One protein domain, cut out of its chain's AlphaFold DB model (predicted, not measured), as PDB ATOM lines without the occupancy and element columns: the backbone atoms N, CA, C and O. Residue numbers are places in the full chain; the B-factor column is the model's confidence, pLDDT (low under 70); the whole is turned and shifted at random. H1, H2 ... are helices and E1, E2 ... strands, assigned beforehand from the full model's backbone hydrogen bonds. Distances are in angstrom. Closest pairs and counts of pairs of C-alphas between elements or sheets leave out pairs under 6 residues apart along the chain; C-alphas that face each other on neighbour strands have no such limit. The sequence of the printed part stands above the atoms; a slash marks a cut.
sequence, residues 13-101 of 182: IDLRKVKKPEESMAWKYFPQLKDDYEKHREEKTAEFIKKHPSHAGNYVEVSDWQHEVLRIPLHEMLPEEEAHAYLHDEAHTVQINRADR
ATOM      1  N   ILE A  13      26.335  43.483   6.670       84.69
ATOM      2  CA  ILE A  13      27.418  42.499   6.730       84.69
ATOM      3  C   ILE A  13      26.948  41.233   6.005       84.69
ATOM      4  O   ILE A  13      25.954  40.619   6.389       84.69
ATOM      5  N   ASP A  14      27.658  40.838   4.944       85.00
ATOM      6  CA  ASP A  14      27.359  39.639   4.147       85.00
ATOM      7  C   ASP A  14      28.516  38.637   4.208       85.00
ATOM      8  O   ASP A  14      29.564  38.824   3.584       85.00
ATOM      9  N   LEU A  15      28.317  37.555   4.963       85.44
ATOM     10  CA  LEU A  15      29.314  36.507   5.190       85.44
ATOM     11  C   LEU A  15      29.024  35.216   4.416       85.44
ATOM     12  O   LEU A  15      29.713  34.221   4.624       85.44
ATOM     13  N   ARG A  16      28.080  35.215   3.464       84.19
ATOM     14  CA  ARG A  16      27.698  34.005   2.700       84.19
ATOM     15  C   ARG A  16      28.854  33.336   1.957       84.19
ATOM     16  O   ARG A  16      28.833  32.137   1.713       84.19
ATOM     17  N   LYS A  17      29.865  34.116   1.564       80.19
ATOM     18  CA  LYS A  17      31.049  33.626   0.837       80.19
ATOM     19  C   LYS A  17      32.235  33.307   1.750       80.19
ATOM     20  O   LYS A  17      33.290  32.910   1.253       80.19
ATOM     21  N   VAL A  18      32.088  33.493   3.059       81.19
ATOM     22  CA  VAL A  18      33.136  33.231   4.044       81.19
ATOM     23  C   VAL A  18      32.951  31.814   4.576       81.19
ATOM     24  O   VAL A  18      31.897  31.476   5.098       81.19
ATOM     25  N   LYS A  19      33.986  30.970   4.452       77.44
ATOM     26  CA  LYS A  19      33.930  29.568   4.915       77.44
ATOM     27  C   LYS A  19      33.645  29.438   6.414       77.44
ATOM     28  O   LYS A  19      33.048  28.453   6.825       77.44
ATOM     29  N   LYS A  20      34.120  30.406   7.196       82.00
ATOM     30  CA  LYS A  20      33.974  30.493   8.649       82.00
ATOM     31  C   LYS A  20      33.560  31.915   9.036       82.00
ATOM     32  O   LYS A  20      34.433  32.782   9.138       82.00
ATOM     33  N   PRO A  21      32.254  32.190   9.158       80.25
ATOM     34  CA  PRO A  21      31.745  33.517   9.501       80.25
ATOM     35  C   PRO A  21      32.351  34.087  10.794       80.25
ATOM     36  O   PRO A  21      32.683  35.267  10.846       80.25
ATOM     37  N   GLU A  22      32.587  33.248  11.798       78.62
ATOM     38  CA  GLU A  22      33.164  33.588  13.105       78.62
ATOM     39  C   GLU A  22      34.639  34.038  13.056       78.62
ATOM     40  O   GLU A  22      35.091  34.800  13.912       78.62
ATOM     41  N   GLU A  23      35.382  33.618  12.028       81.81
ATOM     42  CA  GLU A  23      36.783  33.995  11.772       81.81
ATOM     43  C   GLU A  23      36.891  35.069  10.668       81.81
ATOM     44  O   GLU A  23      37.964  35.303  10.107       81.81
ATOM     45  N   SER A  24      35.779  35.723  10.317       82.44
ATOM     46  CA  SER A  24      35.744  36.727   9.256       82.44
ATOM     47  C   SER A  24      36.659  37.919   9.548       82.44
ATOM     48  O   SER A  24      36.731  38.436  10.662       82.44
ATOM     49  N   MET A  25      37.279  38.440   8.487       80.88
ATOM     50  CA  MET A  25      38.031  39.698   8.525       80.88
ATOM     51  C   MET A  25      37.169  40.889   8.958       80.88
ATOM     52  O   MET A  25      37.722  41.882   9.422       80.88
ATOM     53  N   ALA A  26      35.838  40.793   8.850       81.44
ATOM     54  CA  ALA A  26      34.918  41.804   9.365       81.44
ATOM     55  C   ALA A  26      35.185  42.102  10.851       81.44
ATOM     56  O   ALA A  26      35.279  43.265  11.227       81.44
ATOM     57  N   TRP A  27      35.444  41.078  11.668       85.62
ATOM     58  CA  TRP A  27      35.633  41.225  13.118       85.62
ATOM     59  C   TRP A  27      36.988  41.810  13.509       85.62
ATOM     60  O   TRP A  27      37.136  42.354  14.598       85.62
ATOM     61  N   LYS A  28      37.980  41.756  12.611       83.81
ATOM     62  CA  LYS A  28      39.253  42.474  12.789       83.81
ATOM     63  C   LYS A  28      39.045  43.991  12.741       83.81
ATOM     64  O   LYS A  28      39.786  44.729  13.383       83.81
ATOM     65  N   TYR A  29      38.073  44.437  11.950       77.62
ATOM     66  CA  TYR A  29      37.805  45.846  11.675       77.62
ATOM     67  C   TYR A  29      36.613  46.395  12.471       77.62
ATOM     68  O   TYR A  29      36.617  47.572  12.818       77.62
ATOM     69  N   PHE A  30      35.648  45.537  12.805       82.62
ATOM     70  CA  PHE A  30      34.428  45.861  13.547       82.62
ATOM     71  C   PHE A  30      34.190  44.845  14.674       82.62
ATOM     72  O   PHE A  30      33.224  44.081  14.622       82.62
ATOM     73  N   PRO A  31      35.076  44.773  15.684       83.88
ATOM     74  CA  PRO A  31      34.924  43.820  16.783       83.88
ATOM     75  C   PRO A  31      33.624  44.024  17.571       83.88
ATOM     76  O   PRO A  31      33.052  43.052  18.047       83.88
ATOM     77  N   GLN A  32      33.132  45.262  17.663       83.19
ATOM     78  CA  GLN A  32      31.910  45.612  18.386       83.19
ATOM     79  C   GLN A  32      30.645  44.984  17.788       83.19
ATOM     80  O   GLN A  32      29.717  44.692  18.522       83.19
ATOM     81  N   LEU A  33      30.626  44.728  16.476       84.75
ATOM     82  CA  LEU A  33      29.460  44.157  15.792       84.75
ATOM     83  C   LEU A  33      29.392  42.633  15.905       84.75
ATOM     84  O   LEU A  33      28.422  42.024  15.461       84.75
ATOM     85  N   LYS A  34      30.440  41.997  16.440       86.81
ATOM     86  CA  LYS A  34      30.543  40.539  16.472       86.81
ATOM     87  C   LYS A  34      29.493  39.921  17.396       86.81
ATOM     88  O   LYS A  34      28.825  38.974  16.991       86.81
ATOM     89  N   ASP A  35      29.341  40.466  18.598       87.94
ATOM     90  CA  ASP A  35      28.424  39.919  19.602       87.94
ATOM     91  C   ASP A  35      26.962  40.068  19.142       87.94
ATOM     92  O   ASP A  35      26.179  39.119  19.223       87.94
ATOM     93  N   ASP A  36      26.617  41.222  18.559       86.06
ATOM     94  CA  ASP A  36      25.287  41.477  17.994       86.06
ATOM     95  C   ASP A  36      24.991  40.574  16.789       86.06
ATOM     96  O   ASP A  36      23.886  40.038  16.658       86.06
ATOM     97  N   TYR A  37      25.993  40.335  15.937       86.31
ATOM     98  CA  TYR A  37      25.887  39.398  14.821       86.31
ATOM     99  C   TYR A  37      25.626  37.965  15.295       86.31
ATOM    100  O   TYR A  37      24.743  37.293  14.761       86.31
ATOM    101  N   GLU A  38      26.388  37.478  16.279       86.94
ATOM    102  CA  GLU A  38      26.242  36.117  16.805       86.94
ATOM    103  C   GLU A  38      24.860  35.921  17.432       86.94
ATOM    104  O   GLU A  38      24.174  34.948  17.105       86.94
ATOM    105  N   LYS A  39      24.400  36.895  18.223       88.31
ATOM    106  CA  LYS A  39      23.059  36.886  18.811       88.31
ATOM    107  C   LYS A  39      21.962  36.839  17.745       88.31
ATOM    108  O   LYS A  39      21.096  35.966  17.789       88.31
ATOM    109  N   HIS A  40      22.018  37.730  16.755       86.44
ATOM    110  CA  HIS A  40      21.038  37.762  15.668       86.44
ATOM    111  C   HIS A  40      21.028  36.442  14.879       86.44
ATOM    112  O   HIS A  40      19.973  35.893  14.552       86.44
ATOM    113  N   ARG A  41      22.214  35.891  14.601       86.31
ATOM    114  CA  ARG A  41      22.375  34.618  13.896       86.31
ATOM    115  C   ARG A  41      21.719  33.461  14.647       86.31
ATOM    116  O   ARG A  41      21.085  32.613  14.012       86.31
ATOM    117  N   GLU A  42      21.885  33.395  15.962       88.25
ATOM    118  CA  GLU A  42      21.263  32.366  16.799       88.25
ATOM    119  C   GLU A  42      19.737  32.487  16.808       88.25
ATOM    120  O   GLU A  42      19.045  31.491  16.574       88.25
ATOM    121  N   GLU A  43      19.215  33.704  16.985       89.25
ATOM    122  CA  GLU A  43      17.777  33.989  16.979       89.25
ATOM    123  C   GLU A  43      17.120  33.572  15.653       89.25
ATOM    124  O   GLU A  43      16.163  32.790  15.647       89.25
ATOM    125  N   LYS A  44      17.682  33.997  14.514       87.44
ATOM    126  CA  LYS A  44      17.162  33.642  13.184       87.44
ATOM    127  C   LYS A  44      17.332  32.169  12.851       87.44
ATOM    128  O   LYS A  44      16.469  31.578  12.207       87.44
ATOM    129  N   THR A  45      18.415  31.538  13.302       87.56
ATOM    130  CA  THR A  45      18.593  30.092  13.115       87.56
ATOM    131  C   THR A  45      17.527  29.310  13.878       87.56
ATOM    132  O   THR A  45      16.948  28.372  13.327       87.56
ATOM    133  N   ALA A  46      17.215  29.707  15.113       90.19
ATOM    134  CA  ALA A  46      16.148  29.086  15.889       90.19
ATOM    135  C   ALA A  46      14.770  29.287  15.234       90.19
ATOM    136  O   ALA A  46      13.984  28.338  15.144       90.19
ATOM    137  N   GLU A  47      14.487  30.490  14.727       89.69
ATOM    138  CA  GLU A  47      13.260  30.789  13.979       89.69
ATOM    139  C   GLU A  47      13.148  29.940  12.703       89.69
ATOM    140  O   GLU A  47      12.117  29.304  12.463       89.69
ATOM    141  N   PHE A  48      14.232  29.851  11.931       88.69
ATOM    142  CA  PHE A  48      14.301  29.061  10.709       88.69
ATOM    143  C   PHE A  48      14.040  27.575  10.979       88.69
ATOM    144  O   PHE A  48      13.201  26.967  10.316       88.69
ATOM    145  N   ILE A  49      14.693  26.992  11.990       90.25
ATOM    146  CA  ILE A  49      14.509  25.581  12.371       90.25
ATOM    147  C   ILE A  49      13.066  25.312  12.808       90.25
ATOM    148  O   ILE A  49      12.486  24.287  12.446       90.25
ATOM    149  N   LYS A  50      12.456  26.243  13.550       92.00
ATOM    150  CA  LYS A  50      11.054  26.140  13.973       92.00
ATOM    151  C   LYS A  50      10.094  26.164  12.782       92.00
ATOM    152  O   LYS A  50       9.109  25.427  12.776       92.00
ATOM    153  N   LYS A  51      10.367  27.007  11.787       90.31
ATOM    154  CA  LYS A  51       9.562  27.151  10.564       90.31
ATOM    155  C   LYS A  51       9.781  25.994   9.581       90.31
ATOM    156  O   LYS A  51       8.850  25.598   8.882       90.31
ATOM    157  N   HIS A  52      10.984  25.426   9.567       87.56
ATOM    158  CA  HIS A  52      11.430  24.387   8.643       87.56
ATOM    159  C   HIS A  52      12.023  23.175   9.387       87.56
ATOM    160  O   HIS A  52      13.220  22.891   9.269       87.56
ATOM    161  N   PRO A  53      11.201  22.394  10.114       86.62
ATOM    162  CA  PRO A  53      11.691  21.275  10.924       86.62
ATOM    163  C   PRO A  53      12.363  20.169  10.094       86.62
ATOM    164  O   PRO A  53      13.255  19.485  10.590       86.62
ATOM    165  N   SER A  54      11.997  20.015   8.816       86.56
ATOM    166  CA  SER A  54      12.635  19.073   7.884       86.56
ATOM    167  C   SER A  54      14.100  19.400   7.585       86.56
ATOM    168  O   SER A  54      14.851  18.509   7.197       86.56
ATOM    169  N   HIS A  55      14.507  20.658   7.770       84.69
ATOM    170  CA  HIS A  55      15.859  21.145   7.502       84.69
ATOM    171  C   HIS A  55      16.703  21.305   8.772       84.69
ATOM    172  O   HIS A  55      17.851  21.732   8.702       84.69
ATOM    173  N   ALA A  56      16.190  20.914   9.944       83.50
ATOM    174  CA  ALA A  56      16.892  21.065  11.221       83.50
ATOM    175  C   ALA A  56      18.249  20.332  11.282       83.50
ATOM    176  O   ALA A  56      19.137  20.742  12.024       83.50
ATOM    177  N   GLY A  57      18.426  19.260  10.502       84.50
ATOM    178  CA  GLY A  57      19.683  18.507  10.432       84.50
ATOM    179  C   GLY A  57      20.701  19.040   9.416       84.50
ATOM    180  O   GLY A  57      21.868  18.674   9.499       84.50
ATOM    181  N   ASN A  58      20.282  19.879   8.460       88.31
ATOM    182  CA  ASN A  58      21.123  20.341   7.347       88.31
ATOM    183  C   ASN A  58      20.915  21.820   6.972       88.31
ATOM    184  O   ASN A  58      21.244  22.228   5.860       88.31
ATOM    185  N   TYR A  59      20.392  22.636   7.889       83.44
ATOM    186  CA  TYR A  59      20.032  24.039   7.646       83.44
ATOM    187  C   TYR A  59      21.193  24.880   7.096       83.44
ATOM    188  O   TYR A  59      20.964  25.772   6.289       83.44
ATOM    189  N   VAL A  60      22.441  24.561   7.459       84.00
ATOM    190  CA  VAL A  60      23.649  25.269   6.996       84.00
ATOM    191  C   VAL A  60      23.826  25.202   5.471       84.00
ATOM    192  O   VAL A  60      24.382  26.120   4.864       84.00
ATOM    193  N   GLU A  61      23.344  24.132   4.835       84.62
ATOM    194  CA  GLU A  61      23.417  23.934   3.382       84.62
ATOM    195  C   GLU A  61      22.231  24.566   2.638       84.62
ATOM    196  O   GLU A  61      22.236  24.641   1.407       84.62
ATOM    197  N   VAL A  62      21.207  25.031   3.359       87.62
ATOM    198  CA  VAL A  62      20.002  25.601   2.757       87.62
ATOM    199  C   VAL A  62      20.262  27.046   2.344       87.62
ATOM    200  O   VAL A  62      20.590  27.895   3.170       87.62
ATOM    201  N   SER A  63      20.066  27.339   1.055       85.50
ATOM    202  CA  SER A  63      20.255  28.686   0.497       85.50
ATOM    203  C   SER A  63      19.420  29.741   1.228       85.50
ATOM    204  O   SER A  63      19.924  30.825   1.504       85.50
ATOM    205  N   ASP A  64      18.172  29.427   1.579       85.56
ATOM    206  CA  ASP A  64      17.285  30.368   2.273       85.56
ATOM    207  C   ASP A  64      17.840  30.750   3.651       85.56
ATOM    208  O   ASP A  64      17.942  31.935   3.960       85.56
ATOM    209  N   TRP A  65      18.326  29.770   4.423       87.88
ATOM    210  CA  TRP A  65      18.999  30.029   5.699       87.88
ATOM    211  C   TRP A  65      20.262  30.873   5.503       87.88
ATOM    212  O   TRP A  65      20.479  31.844   6.220       87.88
ATOM    213  N   GLN A  66      21.082  30.573   4.491       84.94
ATOM    214  CA  GLN A  66      22.279  31.372   4.203       84.94
ATOM    215  C   GLN A  66      21.934  32.829   3.857       84.94
ATOM    216  O   GLN A  66      22.672  33.739   4.223       84.94
ATOM    217  N   HIS A  67      20.828  33.072   3.155       82.50
ATOM    218  CA  HIS A  67      20.379  34.419   2.811       82.50
ATOM    219  C   HIS A  67      19.808  35.186   4.002       82.50
ATOM    220  O   HIS A  67      20.078  36.379   4.113       82.50
ATOM    221  N   GLU A  68      19.045  34.513   4.857       82.19
ATOM    222  CA  GLU A  68      18.371  35.114   6.010       82.19
ATOM    223  C   GLU A  68      19.319  35.326   7.199       82.19
ATOM    224  O   GLU A  68      19.167  36.284   7.945       82.19
ATOM    225  N   VAL A  69      20.323  34.459   7.358       85.25
ATOM    226  CA  VAL A  69      21.165  34.414   8.563       85.25
ATOM    227  C   VAL A  69      22.586  34.926   8.329       85.25
ATOM    228  O   VAL A  69      23.202  35.467   9.243       85.25
ATOM    229  N   LEU A  70      23.158  34.762   7.129       85.38
ATOM    230  CA  LEU A  70      24.550  35.170   6.873       85.38
ATOM    231  C   LEU A  70      24.680  36.550   6.218       85.38
ATOM    232  O   LEU A  70      25.782  37.102   6.225       85.38
ATOM    233  N   ARG A  71      23.598  37.103   5.657       85.44
ATOM    234  CA  ARG A  71      23.534  38.498   5.206       85.44
ATOM    235  C   ARG A  71      22.554  39.246   6.085       85.44
ATOM    236  O   ARG A  71      21.354  39.053   5.951       85.44
ATOM    237  N   ILE A  72      23.068  40.150   6.901       83.31
ATOM    238  CA  ILE A  72      22.244  40.872   7.860       83.31
ATOM    239  C   ILE A  72      22.464  42.380   7.655       83.31
ATOM    240  O   ILE A  72      23.611  42.847   7.713       83.31
ATOM    241  N   PRO A  73      21.395  43.141   7.363       84.94
ATOM    242  CA  PRO A  73      21.439  44.597   7.343       84.94
ATOM    243  C   PRO A  73      21.742  45.166   8.728       84.94
ATOM    244  O   PRO A  73      21.279  44.648   9.742       84.94
ATOM    245  N   LEU A  74      22.479  46.271   8.784       83.44
ATOM    246  CA  LEU A  74      22.905  46.857  10.052       83.44
ATOM    247  C   LEU A  74      21.723  47.370  10.887       83.44
ATOM    248  O   LEU A  74      21.718  47.223  12.106       83.44
ATOM    249  N   HIS A  75      20.681  47.867  10.215       82.44
ATOM    250  CA  HIS A  75      19.421  48.296  10.827       82.44
ATOM    251  C   HIS A  75      18.626  47.159  11.493       82.44
ATOM    252  O   HIS A  75      17.638  47.420  12.169       82.44
ATOM    253  N   GLU A  76      18.975  45.894  11.232       82.44
ATOM    254  CA  GLU A  76      18.329  44.730  11.851       82.44
ATOM    255  C   GLU A  76      19.111  44.217  13.071       82.44
ATOM    256  O   GLU A  76      18.542  43.539  13.925       82.44
ATOM    257  N   MET A  77      20.405  44.547  13.176       80.56
ATOM    258  CA  MET A  77      21.238  44.197  14.334       80.56
ATOM    259  C   MET A  77      21.224  45.273  15.416       80.56
ATOM    260  O   MET A  77      21.249  44.950  16.600       80.56
ATOM    261  N   LEU A  78      21.238  46.541  15.002       83.00
ATOM    262  CA  LEU A  78      21.461  47.685  15.876       83.00
ATOM    263  C   LEU A  78      20.207  48.562  15.987       83.00
ATOM    264  O   LEU A  78      19.365  48.554  15.085       83.00
ATOM    265  N   PRO A  79      20.093  49.372  17.055       84.12
ATOM    266  CA  PRO A  79      19.112  50.451  17.120       84.12
ATOM    267  C   PRO A  79      19.202  51.380  15.898       84.12
ATOM    268  O   PRO A  79      20.289  51.625  15.376       84.12
ATOM    269  N   GLU A  80      18.066  51.938  15.466       80.94
ATOM    270  CA  GLU A  80      17.967  52.760  14.244       80.94
ATOM    271  C   GLU A  80      18.954  53.939  14.232       80.94
ATOM    272  O   GLU A  80      19.581  54.208  13.211       80.94
ATOM    273  N   GLU A  81      19.152  54.593  15.380       80.38
ATOM    274  CA  GLU A  81      20.098  55.704  15.536       80.38
ATOM    275  C   GLU A  81      21.550  55.272  15.274       80.38
ATOM    276  O   GLU A  81      22.278  55.939  14.537       80.38
ATOM    277  N   GLU A  82      21.955  54.121  15.813       79.88
ATOM    278  CA  GLU A  82      23.304  53.583  15.641       79.88
ATOM    279  C   GLU A  82      23.520  53.080  14.212       79.88
ATOM    280  O   GLU A  82      24.523  53.414  13.585       79.88
ATOM    281  N   ALA A  83      22.559  52.341  13.648       78.88
ATOM    282  CA  ALA A  83      22.635  51.864  12.269       78.88
ATOM    283  C   ALA A  83      22.732  53.022  11.259       78.88
ATOM    284  O   ALA A  83      23.492  52.946  10.292       78.88
ATOM    285  N   HIS A  84      21.998  54.114  11.493       80.19
ATOM    286  CA  HIS A  84      22.028  55.299  10.639       80.19
ATOM    287  C   HIS A  84      23.344  56.085  10.770       80.19
ATOM    288  O   HIS A  84      23.809  56.661   9.781       80.19
ATOM    289  N   ALA A  85      23.997  56.057  11.939       77.25
ATOM    290  CA  ALA A  85      25.339  56.615  12.113       77.25
ATOM    291  C   ALA A  85      26.371  55.908  11.214       77.25
ATOM    292  O   ALA A  85      27.141  56.573  10.527       77.25
ATOM    293  N   TYR A  86      26.317  54.578  11.083       74.44
ATOM    294  CA  TYR A  86      27.182  53.833  10.151       74.44
ATOM    295  C   TYR A  86      26.901  54.099   8.657       74.44
ATOM    296  O   TYR A  86      27.747  53.798   7.807       74.44
ATOM    297  N   LEU A  87      25.728  54.648   8.321       73.81
ATOM    298  CA  LEU A  87      25.334  54.980   6.947       73.81
ATOM    299  C   LEU A  87      25.703  56.409   6.533       73.81
ATOM    300  O   LEU A  87      25.977  56.640   5.351       73.81
ATOM    301  N   HIS A  88      25.680  57.356   7.471       69.75
ATOM    302  CA  HIS A  88      25.754  58.790   7.173       69.75
ATOM    303  C   HIS A  88      26.854  59.551   7.910       69.75
ATOM    304  O   HIS A  88      27.197  60.647   7.466       69.75
ATOM    305  N   ASP A  89      27.403  59.012   8.997       62.94
ATOM    306  CA  ASP A  89      28.459  59.681   9.745       62.94
ATOM    307  C   ASP A  89      29.839  59.289   9.192       62.94
ATOM    308  O   ASP A  89      30.192  58.111   9.108       62.94
ATOM    309  N   GLU A  90      30.656  60.283   8.832       56.03
ATOM    310  CA  GLU A  90      32.039  60.071   8.370       56.03
ATOM    311  C   GLU A  90      32.950  59.512   9.485       56.03
ATOM    312  O   GLU A  90      34.111  59.182   9.237       56.03
ATOM    313  N   ALA A  91      32.445  59.389  10.718       53.72
ATOM    314  CA  ALA A  91      33.204  59.033  11.911       53.72
ATOM    315  C   ALA A  91      33.790  57.605  11.909       53.72
ATOM    316  O   ALA A  91      34.787  57.355  12.590       53.72
ATOM    317  N   HIS A  92      33.254  56.667  11.121       62.50
ATOM    318  CA  HIS A  92      33.775  55.294  11.049       62.50
ATOM    319  C   HIS A  92      34.873  55.135   9.984       62.50
ATOM    320  O   HIS A  92      34.835  54.245   9.132       62.50
ATOM    321  N   THR A  93      35.905  55.984  10.026       60.59
ATOM    322  CA  THR A  93      37.089  55.796   9.177       60.59
ATOM    323  C   THR A  93      37.894  54.590   9.660       60.59
ATOM    324  O   THR A  93      38.622  54.667  10.652       60.59
ATOM    325  N   VAL A  94      37.801  53.468   8.947       68.94
ATOM    326  CA  VAL A  94      38.610  52.277   9.232       68.94
ATOM    327  C   VAL A  94      39.812  52.213   8.297       68.94
ATOM    328  O   VAL A  94      39.692  52.218   7.071       68.94
ATOM    329  N   GLN A  95      41.004  52.105   8.882       69.38
ATOM    330  CA  GLN A  95      42.248  51.901   8.143       69.38
ATOM    331  C   GLN A  95      42.373  50.431   7.721       69.38
ATOM    332  O   GLN A  95      42.896  49.596   8.458       69.38
ATOM    333  N   ILE A  96      41.886  50.106   6.525       70.81
ATOM    334  CA  ILE A  96      41.977  48.755   5.958       70.81
ATOM    335  C   ILE A  96      43.285  48.608   5.178       70.81
ATOM    336  O   ILE A  96      43.542  49.359   4.230       70.81
ATOM    337  N   ASN A  97      44.094  47.601   5.520       70.69
ATOM    338  CA  ASN A  97      45.328  47.305   4.788       70.69
ATOM    339  C   ASN A  97      45.012  46.951   3.320       70.69
ATOM    340  O   ASN A  97      44.094  46.180   3.049       70.69
ATOM    341  N   ARG A  98      45.791  47.471   2.356       68.00
ATOM    342  CA  ARG A  98      45.640  47.138   0.924       68.00
ATOM    343  C   ARG A  98      45.679  45.632   0.651       68.00
ATOM    344  O   ARG A  98      44.967  45.192  -0.242       68.00
ATOM    345  N   ALA A  99      46.468  44.865   1.403       70.31
ATOM    346  CA  ALA A  99      46.560  43.412   1.250       70.31
ATOM    347  C   ALA A  99      45.247  42.683   1.596       70.31
ATOM    348  O   ALA A  99      44.973  41.626   1.036       70.31
ATOM    349  N   ASP A 100      44.417  43.273   2.461       68.88
ATOM    350  CA  ASP A 100      43.151  42.691   2.917       68.88
ATOM    351  C   ASP A 100      41.979  43.043   1.975       68.88
ATOM    352  O   ASP A 100      40.865  42.546   2.141       68.88
ATOM    353  N   ARG A 101      42.207  43.901   0.969       65.19
ATOM    354  CA  ARG A 101      41.177  44.334   0.017       65.19
ATOM    355  C   ARG A 101      41.188  43.460  -1.225       65.19
ATOM    356  O   ARG A 101      42.078  43.564  -2.067       65.19
TER     357      ARG A 101
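Overview. This is residues 13 to 101 of the 182 residues of the protein "Heme-copper oxidase subunit III" of Verrucomicrobiaceae bacterium (UniProt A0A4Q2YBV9). One long helix, H2, has H3 folded back steeply beside its residues 40 to 48; E1 and H4 then lead to H5, and an unnamed tail, residues 89 to 101, runs far from the middle. The 89 printed residues, mostly helix, hold H1, H2, H3, E1, H4 and H5 in that order. The whole is only just loose, close to compact, with a radius of gyration of the C-alphas of 14.7 A, and only just flat, spanning 45 by 32 by 18 A.

Along the chain. H1 is residues 26 to 29, with C-alpha 26 at (34.918, 41.804, 9.365). H2, residues 33 to 51, measures 26.7 A; H3 is 63 to 69, E1 71 to 73 and H4 74 to 77. H5, residues 80 to 88, measures 12.1 A and ends at (25.754, 58.790, 7.173).

Arrangement. H2 and H3 touch, closest at C-alphas 41 and 69, 5.5 A, at a steep tilt of 48 degrees, opposite ways. Residues 13 to 14 pair antiparallel with 71 to 72 of E1. Every O i to N i+4 pair is within hydrogen-bond range in H2, H3 and H5; H1 and H4 are too short for one.

Size, cuts and confidence. The printed part has no cut. The link from H2 to H3 is long. Residues 88 to 95, 98 and 100 to 101 are under pLDDT 70.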